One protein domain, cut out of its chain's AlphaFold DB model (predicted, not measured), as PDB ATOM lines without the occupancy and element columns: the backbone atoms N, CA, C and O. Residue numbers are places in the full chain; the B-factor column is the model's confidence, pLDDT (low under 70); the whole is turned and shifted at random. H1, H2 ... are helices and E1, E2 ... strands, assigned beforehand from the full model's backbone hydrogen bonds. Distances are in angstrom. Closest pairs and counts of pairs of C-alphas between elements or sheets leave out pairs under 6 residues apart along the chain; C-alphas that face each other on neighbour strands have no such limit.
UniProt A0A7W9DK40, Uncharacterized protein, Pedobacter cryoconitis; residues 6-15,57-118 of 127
ATOM      1  N   PHE A   6     243.649 238.082 259.955       56.53
ATOM      2  CA  PHE A   6     245.076 237.921 260.225       56.53
ATOM      3  C   PHE A   6     245.682 236.899 259.268       56.53
ATOM      4  O   PHE A   6     245.096 235.856 258.968       56.53
ATOM      5  N   LYS A   7     246.877 237.227 258.770       56.62
ATOM      6  CA  LYS A   7     247.687 236.290 257.998       56.62
ATOM      7  C   LYS A   7     248.447 235.384 258.962       56.62
ATOM      8  O   LYS A   7     249.187 235.889 259.802       56.62
ATOM      9  N   VAL A   8     248.277 234.074 258.836       53.97
ATOM     10  CA  VAL A   8     248.954 233.057 259.658       53.97
ATOM     11  C   VAL A   8     250.036 232.391 258.805       53.97
ATOM     12  O   VAL A   8     249.781 232.143 257.634       53.97
ATOM     13  N   PRO A   9     251.247 232.093 259.296       53.16
ATOM     14  CA  PRO A   9     252.274 231.504 258.443       53.16
ATOM     15  C   PRO A   9     251.930 230.100 257.944       53.16
ATOM     16  O   PRO A   9     251.251 229.347 258.628       53.16
ATOM     17  N   LEU A  10     252.428 229.736 256.757       46.91
ATOM     18  CA  LEU A  10     252.339 228.369 256.217       46.91
ATOM     19  C   LEU A  10     253.459 227.456 256.750       46.91
ATOM     20  O   LEU A  10     253.287 226.243 256.797       46.91
ATOM     21  N   ASP A  11     254.594 228.024 257.173       47.88
ATOM     22  CA  ASP A  11     255.662 227.336 257.916       47.88
ATOM     23  C   ASP A  11     255.345 227.210 259.416       47.88
ATOM     24  O   ASP A  11     256.043 226.518 260.165       47.88
ATOM     25  N   PHE A  12     254.238 227.821 259.846       56.31
ATOM     26  CA  PHE A  12     253.603 227.520 261.110       56.31
ATOM     27  C   PHE A  12     253.236 226.039 261.079       56.31
ATOM     28  O   PHE A  12     252.375 225.612 260.314       56.31
ATOM     29  N   SER A  13     253.932 225.235 261.882       56.62
ATOM     30  CA  SER A  13     253.711 223.788 261.987       56.62
ATOM     31  C   SER A  13     252.404 223.491 262.733       56.62
ATOM     32  O   SER A  13     252.382 222.750 263.715       56.62
ATOM     33  N   TRP A  14     251.312 224.115 262.300       66.44
ATOM     34  CA  TRP A  14     249.972 223.929 262.811       66.44
ATOM     35  C   TRP A  14     249.118 223.256 261.746       66.44
ATOM     36  O   TRP A  14     249.225 223.592 260.566       66.44
ATOM     37  N   PRO A  15     248.275 222.286 262.123       68.69
ATOM     38  CA  PRO A  15     247.501 221.557 261.137       68.69
ATOM     39  C   PRO A  15     246.531 222.489 260.399       68.69
ATOM     40  O   PRO A  15     245.709 223.156 261.029       68.69
ATOM     41  N   PRO A  57     254.136 236.922 260.799       53.56
ATOM     42  CA  PRO A  57     253.620 237.246 259.475       53.56
ATOM     43  C   PRO A  57     253.920 236.099 258.496       53.56
ATOM     44  O   PRO A  57     255.075 235.710 258.346       53.56
ATOM     45  N   GLY A  58     252.900 235.586 257.800       58.34
ATOM     46  CA  GLY A  58     253.090 234.642 256.692       58.34
ATOM     47  C   GLY A  58     251.905 234.575 255.716       58.34
ATOM     48  O   GLY A  58     251.264 235.600 255.492       58.34
ATOM     49  N   GLU A  59     251.674 233.432 255.057       65.81
ATOM     50  CA  GLU A  59     250.858 233.358 253.821       65.81
ATOM     51  C   GLU A  59     249.447 232.747 253.950       65.81
ATOM     52  O   GLU A  59     248.642 232.900 253.035       65.81
ATOM     53  N   GLY A  60     249.125 232.072 255.050       74.56
ATOM     54  CA  GLY A  60     247.796 231.532 255.348       74.56
ATOM     55  C   GLY A  60     246.814 232.579 255.885       74.56
ATOM     56  O   GLY A  60     247.181 233.714 256.194       74.56
ATOM     57  N   PHE A  61     245.544 232.193 256.007       77.88
ATOM     58  CA  PHE A  61     244.416 233.085 256.284       77.88
ATOM     59  C   PHE A  61     243.564 232.557 257.440       77.88
ATOM     60  O   PHE A  61     243.211 231.380 257.458       77.88
ATOM     61  N   GLN A  62     243.200 233.425 258.384       81.12
ATOM     62  CA  GLN A  62     242.298 233.094 259.489       81.12
ATOM     63  C   GLN A  62     241.388 234.288 259.803       81.12
ATOM     64  O   GLN A  62     241.862 235.427 259.851       81.12
ATOM     65  N   ALA A  63     240.093 234.045 260.022       78.75
ATOM     66  CA  ALA A  63     239.153 235.054 260.510       78.75
ATOM     67  C   ALA A  63     239.221 235.172 262.032       78.75
ATOM     68  O   ALA A  63     239.348 234.169 262.740       78.75
ATOM     69  N   TRP A  64     239.160 236.414 262.503       77.75
ATOM     70  CA  TRP A  64     239.251 236.755 263.912       77.75
ATOM     71  C   TRP A  64     238.107 237.690 264.295       77.75
ATOM     72  O   TRP A  64     237.726 238.585 263.536       77.75
ATOM     73  N   GLU A  65     237.573 237.504 265.493       74.44
ATOM     74  CA  GLU A  65     236.870 238.570 266.185       74.44
ATOM     75  C   GLU A  65     237.912 239.554 266.721       74.44
ATOM     76  O   GLU A  65     238.929 239.127 267.245       74.44
ATOM     77  N   ILE A  66     237.697 240.862 266.587       68.56
ATOM     78  CA  ILE A  66     238.564 241.875 267.215       68.56
ATOM     79  C   ILE A  66     237.724 242.781 268.092       68.56
ATOM     80  O   ILE A  66     236.496 242.717 268.059       68.56
ATOM     81  N   ASN A  67     238.383 243.719 268.777       65.88
ATOM     82  CA  ASN A  67     237.731 244.557 269.783       65.88
ATOM     83  C   ASN A  67     237.104 243.673 270.859       65.88
ATOM     84  O   ASN A  67     236.022 243.938 271.377       65.88
ATOM     85  N   VAL A  68     237.818 242.593 271.149       67.81
ATOM     86  CA  VAL A  68     237.615 241.780 272.324       67.81
ATOM     87  C   VAL A  68     238.182 242.578 273.481       67.81
ATOM     88  O   VAL A  68     239.344 242.980 273.440       67.81
ATOM     89  N   PHE A  69     237.364 242.817 274.495       71.94
ATOM     90  CA  PHE A  69     237.793 243.484 275.714       71.94
ATOM     91  C   PHE A  69     237.846 242.471 276.849       71.94
ATOM     92  O   PHE A  69     236.988 241.589 276.931       71.94
ATOM     93  N   ASP A  70     238.856 242.587 277.700       71.44
ATOM     94  CA  ASP A  70     238.945 241.793 278.920       71.44
ATOM     95  C   ASP A  70     238.081 242.381 280.054       71.44
ATOM     96  O   ASP A  70     237.362 243.374 279.887       71.44
ATOM     97  N   ASP A  71     238.158 241.775 281.240       71.75
ATOM     98  CA  ASP A  71     237.454 242.223 282.446       71.75
ATOM     99  C   ASP A  71     237.859 243.625 282.927       71.75
ATOM    100  O   ASP A  71     237.133 244.248 283.708       71.75
ATOM    101  N   ARG A  72     238.988 244.149 282.444       72.44
ATOM    102  CA  ARG A  72     239.496 245.496 282.731       72.44
ATOM    103  C   ARG A  72     238.995 246.527 281.718       72.44
ATOM    104  O   ARG A  72     239.216 247.722 281.911       72.44
ATOM    105  N   GLY A  73     238.303 246.089 280.664       72.69
ATOM    106  CA  GLY A  73     237.913 246.936 279.542       72.69
ATOM    107  C   GLY A  73     239.093 247.295 278.635       72.69
ATOM    108  O   GLY A  73     239.003 248.259 277.874       72.69
ATOM    109  N   GLU A  74     240.199 246.553 278.710       70.94
ATOM    110  CA  GLU A  74     241.344 246.722 277.821       70.94
ATOM    111  C   GLU A  74     241.127 245.899 276.551       70.94
ATOM    112  O   GLU A  74     240.667 244.760 276.603       70.94
ATOM    113  N   ASN A  75     241.432 246.486 275.388       66.12
ATOM    114  CA  ASN A  75     241.345 245.756 274.127       66.12
ATOM    115  C   ASN A  75     242.448 244.699 274.096       66.12
ATOM    116  O   ASN A  75     243.637 245.011 274.040       66.12
ATOM    117  N   TYR A  76     242.012 243.455 274.119       64.69
ATOM    118  CA  TYR A  76     242.830 242.266 274.203       64.69
ATOM    119  C   TYR A  76     243.332 241.795 272.820       64.69
ATOM    120  O   TYR A  76     244.111 240.853 272.720       64.69
ATOM    121  N   GLY A  77     242.942 242.483 271.740       65.81
ATOM    122  CA  GLY A  77     243.344 242.187 270.366       65.81
ATOM    123  C   GLY A  77     242.216 241.509 269.598       65.81
ATOM    124  O   GLY A  77     241.479 242.187 268.875       65.81
ATOM    125  N   GLY A  78     242.060 240.191 269.765       70.94
ATOM    126  CA  GLY A  78     241.008 239.419 269.101       70.94
ATOM    127  C   GLY A  78     240.949 237.925 269.449       70.94
ATOM    128  O   GLY A  78     241.843 237.415 270.109       70.94
ATOM    129  N   TYR A  79     239.913 237.213 268.989       74.12
ATOM    130  CA  TYR A  79     239.777 235.757 269.109       74.12
ATOM    131  C   TYR A  79     239.767 235.076 267.736       74.12
ATOM    132  O   TYR A  79     239.095 235.554 266.824       74.12
ATOM    133  N   PRO A  80     240.495 233.961 267.563       79.88
ATOM    134  CA  PRO A  80     240.463 233.191 266.328       79.88
ATOM    135  C   PRO A  80     239.111 232.480 266.179       79.88
ATOM    136  O   PRO A  80     238.779 231.594 266.961       79.88
ATOM    137  N   GLU A  81     238.359 232.827 265.138       80.69
ATOM    138  CA  GLU A  81     237.020 232.275 264.876       80.69
ATOM    139  C   GLU A  81     237.063 231.103 263.893       80.69
ATOM    140  O   GLU A  81     236.260 230.174 263.965       80.69
ATOM    141  N   SER A  82     238.016 231.130 262.957       81.88
ATOM    142  CA  SER A  82     238.118 230.120 261.908       81.88
ATOM    143  C   SER A  82     239.353 229.229 262.052       81.88
ATOM    144  O   SER A  82     240.352 229.604 262.679       81.88
ATOM    145  N   PRO A  83     239.350 228.061 261.389       85.12
ATOM    146  CA  PRO A  83     240.576 227.354 261.060       85.12
ATOM    147  C   PRO A  83     241.544 228.212 260.241       85.12
ATOM    148  O   PRO A  83     241.148 229.201 259.618       85.12
ATOM    149  N   VAL A  84     242.811 227.798 260.206       84.38
ATOM    150  CA  VAL A  84     243.798 228.359 259.277       84.38
ATOM    151  C   VAL A  84     243.602 227.748 257.889       84.38
ATOM    152  O   VAL A  84     243.608 226.520 257.737       84.38
ATOM    153  N   PHE A  85     243.465 228.612 256.885       84.00
ATOM    154  CA  PHE A  85     243.312 228.262 255.476       84.00
ATOM    155  C   PHE A  85     244.547 228.633 254.663       84.00
ATOM    156  O   PHE A  85     245.271 229.573 254.985       84.00
ATOM    157  N   SER A  86     244.770 227.897 253.577       82.31
ATOM    158  CA  SER A  86     245.907 228.122 252.684       82.31
ATOM    159  C   SER A  86     245.635 229.219 251.654       82.31
ATOM    160  O   SER A  86     246.564 229.831 251.133       82.31
ATOM    161  N   THR A  87     244.357 229.502 251.381       84.44
ATOM    162  CA  THR A  87     243.935 230.538 250.436       84.44
ATOM    163  C   THR A  87     242.852 231.439 251.022       84.44
ATOM    164  O   THR A  87     242.045 231.026 251.855       84.44
ATOM    165  N   LEU A  88     242.789 232.680 250.527       83.25
ATOM    166  CA  LEU A  88     241.730 233.615 250.903       83.25
ATOM    167  C   LEU A  88     240.339 233.102 250.495       83.25
ATOM    168  O   LEU A  88     239.362 233.326 251.199       83.25
ATOM    169  N   THR A  89     240.253 232.386 249.373       87.94
ATOM    170  CA  THR A  89     238.998 231.824 248.863       87.94
ATOM    171  C   THR A  89     238.393 230.802 249.816       87.94
ATOM    172  O   THR A  89     237.197 230.885 250.082       87.94
ATOM    173  N   GLU A  90     239.210 229.894 250.358       88.00
ATOM    174  CA  GLU A  90     238.769 228.905 251.352       88.00
ATOM    175  C   GLU A  90     238.223 229.586 252.612       88.00
ATOM    176  O   GLU A  90     237.181 229.191 253.131       88.00
ATOM    177  N   LEU A  91     238.879 230.659 253.067       86.94
ATOM    178  CA  LEU A  91     238.380 231.432 254.198       86.94
ATOM    179  C   LEU A  91     237.033 232.098 253.884       86.94
ATOM    180  O   LEU A  91     236.116 232.031 254.695       86.94
ATOM    181  N   CYS A  92     236.892 232.742 252.723       87.56
ATOM    182  CA  CYS A  92     235.648 233.418 252.354       87.56
ATOM    183  C   CYS A  92     234.471 232.442 252.201       87.56
ATOM    184  O   CYS A  92     233.360 232.771 252.610       87.56
ATOM    185  N   GLU A  93     234.715 231.244 251.660       89.81
ATOM    186  CA  GLU A  93     233.726 230.156 251.619       89.81
ATOM    187  C   GLU A  93     233.316 229.719 253.026       89.81
ATOM    188  O   GLU A  93     232.129 229.546 253.303       89.81
ATOM    189  N   TRP A  94     234.288 229.578 253.929       89.25
ATOM    190  CA  TRP A  94     234.013 229.220 255.313       89.25
ATOM    191  C   TRP A  94     233.176 230.291 256.020       89.25
ATOM    192  O   TRP A  94     232.198 229.943 256.682       89.25
ATOM    193  N   CYS A  95     233.510 231.573 255.840       85.94
ATOM    194  CA  CYS A  95     232.787 232.690 256.447       85.94
ATOM    195  C   CYS A  95     231.323 232.761 255.996       85.94
ATOM    196  O   CYS A  95     230.444 232.961 256.833       85.94
ATOM    197  N   GLU A  96     231.052 232.581 254.700       87.94
ATOM    198  CA  GLU A  96     229.682 232.537 254.171       87.94
ATOM    199  C   GLU A  96     228.907 231.342 254.740       87.94
ATOM    200  O   GLU A  96     227.795 231.503 255.241       87.94
ATOM    201  N   LEU A  97     229.515 230.150 254.728       88.50
ATOM    202  CA  LEU A  97     228.875 228.923 255.206       88.50
ATOM    203  C   LEU A  97     228.530 228.972 256.702       88.50
ATOM    204  O   LEU A  97     227.497 228.441 257.107       88.50
ATOM    205  N   HIS A  98     229.385 229.590 257.519       85.06
ATOM    206  CA  HIS A  98     229.220 229.661 258.976       85.06
ATOM    207  C   HIS A  98     228.525 230.948 259.439       85.06
ATOM    208  O   HIS A  98     228.348 231.153 260.637       85.06
ATOM    209  N   GLY A  99     228.097 231.803 258.503       83.12
ATOM    210  CA  GLY A  99     227.345 233.014 258.816       83.12
ATOM    211  C   GLY A  99     228.146 234.046 259.609       83.12
ATOM    212  O   GLY A  99     227.554 234.784 260.397       83.12
ATOM    213  N   VAL A 100     229.467 234.100 259.407       80.00
ATOM    214  CA  VAL A 100     230.343 235.106 260.021       80.00
ATOM    215  C   VAL A 100     229.860 236.493 259.606       80.00
ATOM    216  O   VAL A 100     229.602 236.749 258.424       80.00
ATOM    217  N   THR A 101     229.726 237.393 260.578       74.62
ATOM    218  CA  THR A 101     229.198 238.738 260.348       74.62
ATOM    219  C   THR A 101     230.308 239.775 260.258       74.62
ATOM    220  O   THR A 101     231.320 239.701 260.949       74.62
ATOM    221  N   TYR A 102     230.088 240.779 259.418       72.69
ATOM    222  CA  TYR A 102     230.875 242.003 259.344       72.69
ATOM    223  C   TYR A 102     229.932 243.181 259.578       72.69
ATOM    224  O   TYR A 102     228.948 243.317 258.850       72.69
ATOM    225  N   MET A 103     230.200 244.013 260.592       69.25
ATOM    226  CA  MET A 103     229.301 245.115 260.992       69.25
ATOM    227  C   MET A 103     227.828 244.665 261.091       69.25
ATOM    228  O   MET A 103     226.937 245.253 260.480       69.25
ATOM    229  N   ASP A 104     227.597 243.553 261.792       71.38
ATOM    230  CA  ASP A 104     226.277 242.937 262.016       71.38
ATOM    231  C   ASP A 104     225.559 242.412 260.759       71.38
ATOM    232  O   ASP A 104     224.396 242.016 260.819       71.38
ATOM    233  N   SER A 105     226.253 242.341 259.621       77.00
ATOM    234  CA  SER A 105     225.717 241.808 258.367       77.00
ATOM    235  C   SER A 105     226.428 240.522 257.960       77.00
ATOM    236  O   SER A 105     227.657 240.457 257.954       77.00
ATOM    237  N   GLN A 106     225.661 239.499 257.582       80.69
ATOM    238  CA  GLN A 106     226.212 238.336 256.888       80.69
ATOM    239  C   GLN A 106     226.561 238.715 255.452       80.69
ATOM    240  O   GLN A 106     225.806 239.419 254.780       80.69
ATOM    241  N   LEU A 107     227.713 238.245 254.992       82.19
ATOM    242  CA  LEU A 107     228.263 238.580 253.687       82.19
ATOM    243  C   LEU A 107     228.437 237.315 252.847       82.19
ATOM    244  O   LEU A 107     228.811 236.268 253.377       82.19
ATOM    245  N   SER A 108     228.218 237.426 251.533       86.50
ATOM    246  CA  SER A 108     228.558 236.345 250.604       86.50
ATOM    247  C   SER A 108     230.072 236.196 250.475       86.50
ATOM    248  O   SER A 108     230.833 237.131 250.769       86.50
ATOM    249  N   LYS A 109     230.526 235.048 249.968       85.88
ATOM    250  CA  LYS A 109     231.936 234.809 249.645       85.88
ATOM    251  C   LYS A 109     232.524 235.917 248.773       85.88
ATOM    252  O   LYS A 109     233.645 236.353 249.024       85.88
ATOM    253  N   GLU A 110     231.806 236.385 247.754       87.31
ATOM    254  CA  GLU A 110     232.282 237.440 246.849       87.31
ATOM    255  C   GLU A 110     232.522 238.739 247.610       87.31
ATOM    256  O   GLU A 110     233.539 239.402 247.405       87.31
ATOM    257  N   LYS A 111     231.619 239.077 248.535       82.56
ATOM    258  CA  LYS A 111     231.733 240.286 249.344       82.56
ATOM    259  C   LYS A 111     232.886 240.199 250.338       82.56
ATOM    260  O   LYS A 111     233.645 241.157 250.475       82.56
ATOM    261  N   TRP A 112     233.082 239.035 250.955       82.75
ATOM    262  CA  TRP A 112     234.266 238.754 251.765       82.75
ATOM    263  C   TRP A 112     235.556 238.873 250.949       82.75
ATOM    264  O   TRP A 112     236.493 239.540 251.381       82.75
ATOM    265  N   MET A 113     235.597 238.298 249.745       84.19
ATOM    266  CA  MET A 113     236.753 238.393 248.851       84.19
ATOM    267  C   MET A 113     237.060 239.844 248.475       84.19
ATOM    268  O   MET A 113     238.227 240.225 248.446       84.19
ATOM    269  N   GLU A 114     236.053 240.676 248.198       79.81
ATOM    270  CA  GLU A 114     236.243 242.104 247.903       79.81
ATOM    271  C   GLU A 114     236.897 242.848 249.070       79.81
ATOM    272  O   GLU A 114     237.919 243.508 248.872       79.81
ATOM    273  N   ILE A 115     236.346 242.689 250.276       76.44
ATOM    274  CA  ILE A 115     236.829 243.351 251.496       76.44
ATOM    275  C   ILE A 115     238.256 242.899 251.819       76.44
ATOM    276  O   ILE A 115     239.138 243.717 252.079       76.44
ATOM    277  N   LEU A 116     238.499 241.590 251.775       76.00
ATOM    278  CA  LEU A 116     239.745 240.991 252.244       76.00
ATOM    279  C   LEU A 116     240.877 241.018 251.207       76.00
ATOM    280  O   LEU A 116     242.048 240.978 251.582       76.00
ATOM    281  N   SER A 117     240.564 241.130 249.912       73.19
ATOM    282  CA  SER A 117     241.572 241.305 248.852       73.19
ATOM    283  C   SER A 117     242.113 242.738 248.745       73.19
ATOM    284  O   SER A 117     243.003 242.993 247.934       73.19
ATOM    285  N   GLY A 118     241.612 243.673 249.562       59.00
ATOM    286  CA  GLY A 118     242.081 245.059 249.610       59.00
ATOM    287  C   GLY A 118     241.490 245.969 248.530       59.00
ATOM    288  O   GLY A 118     242.014 247.061 248.304       59.00
TER     289      GLY A 118
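This is residues 6 to 15 and 57 to 118 of the 127 residues of an uncharacterized protein of Pedobacter cryoconitis (UniProt A0A7W9DK40). A narrow sheet is built along one longer strand, E2, with the short strand E1 beside its first residues and the short strand E3 beside its last ones. At the E1 end H1 grazes the sheet and H2 packs on H1, away from the strands, while the link of the E2-E3 hairpin, residues 67 to 77, reaches out to the opposite end of the domain. The printed part has 72 residues, with named elements in the order E1, E2, E3, H1, H2; the sheet runs E1, E2, E3, antiparallel throughout. The class is mixed, helices and strands, though under half of the residues are in named elements. The whole is only just compact, close to loose, with a radius of gyration of the C-alphas of 13.1 A and spans of 36 by 33 by 22 A.

E2, residues 60 to 66, is 18.2 A long and begins with C-alpha 60 at (247.796, 231.532, 255.348). E1 is residues 6 to 8, 6.2 A, and E3 is residues 78 to 80, 6.8 A. H1, residues 88 to 97, measures 14.3 A from C-alpha 88 at (241.730, 233.615, 250.903). H2, residues 109 to 116, measures 10.3 A and ends with C-alpha 116 at (239.745, 240.991, 252.244).

E2 is the inner strand, and its pairing is staggered: residues 60 to 62 pair with E1, residues 64 to 66 with E3. E1 and E2 are antiparallel at 142 degrees, with N 60 and O 8 at 2.7 A and N 8 and O 60 at 2.9 A, within hydrogen-bond range. E2 and E3 form a hairpin, antiparallel at 134 degrees, with N 65 and O 79 within hydrogen-bond range at 2.8 A. The edge strands E1 and E3 are apart. H1 is on the sheet but only grazes it, with residues 88 to 95; the closest C-alphas of E2 and H1, those of Phe 61 and Leu 88, are 6.0 A apart. H1 and H2 touch, their closest C-alphas, those of Cys 92 and Lys 109, 4.8 A apart, and run opposite ways at a steep tilt of 53 degrees. H2 is not on the sheet and is apart from E1, E2 and E3. In H1 and H2 every O i to N i+4 pair is within hydrogen-bond range.

The two C-alphas farthest apart, those of Arg 72 and Glu 110, are 37.5 A apart. Residues 16 to 56 are not printed, and C-alphas 15 and 57 are 16.9 A apart across this cut, which lies in the link from E1 to E2. The links E2 to E3 and H1 to H2 are long, 11 residues each; in the latter, residues 101 to 102 pair antiparallel with residues 105 to 106. The mean pLDDT of the printed part is 74.6, and 21 residues are under 70, among them residues 6 to 15 and 57 to 59.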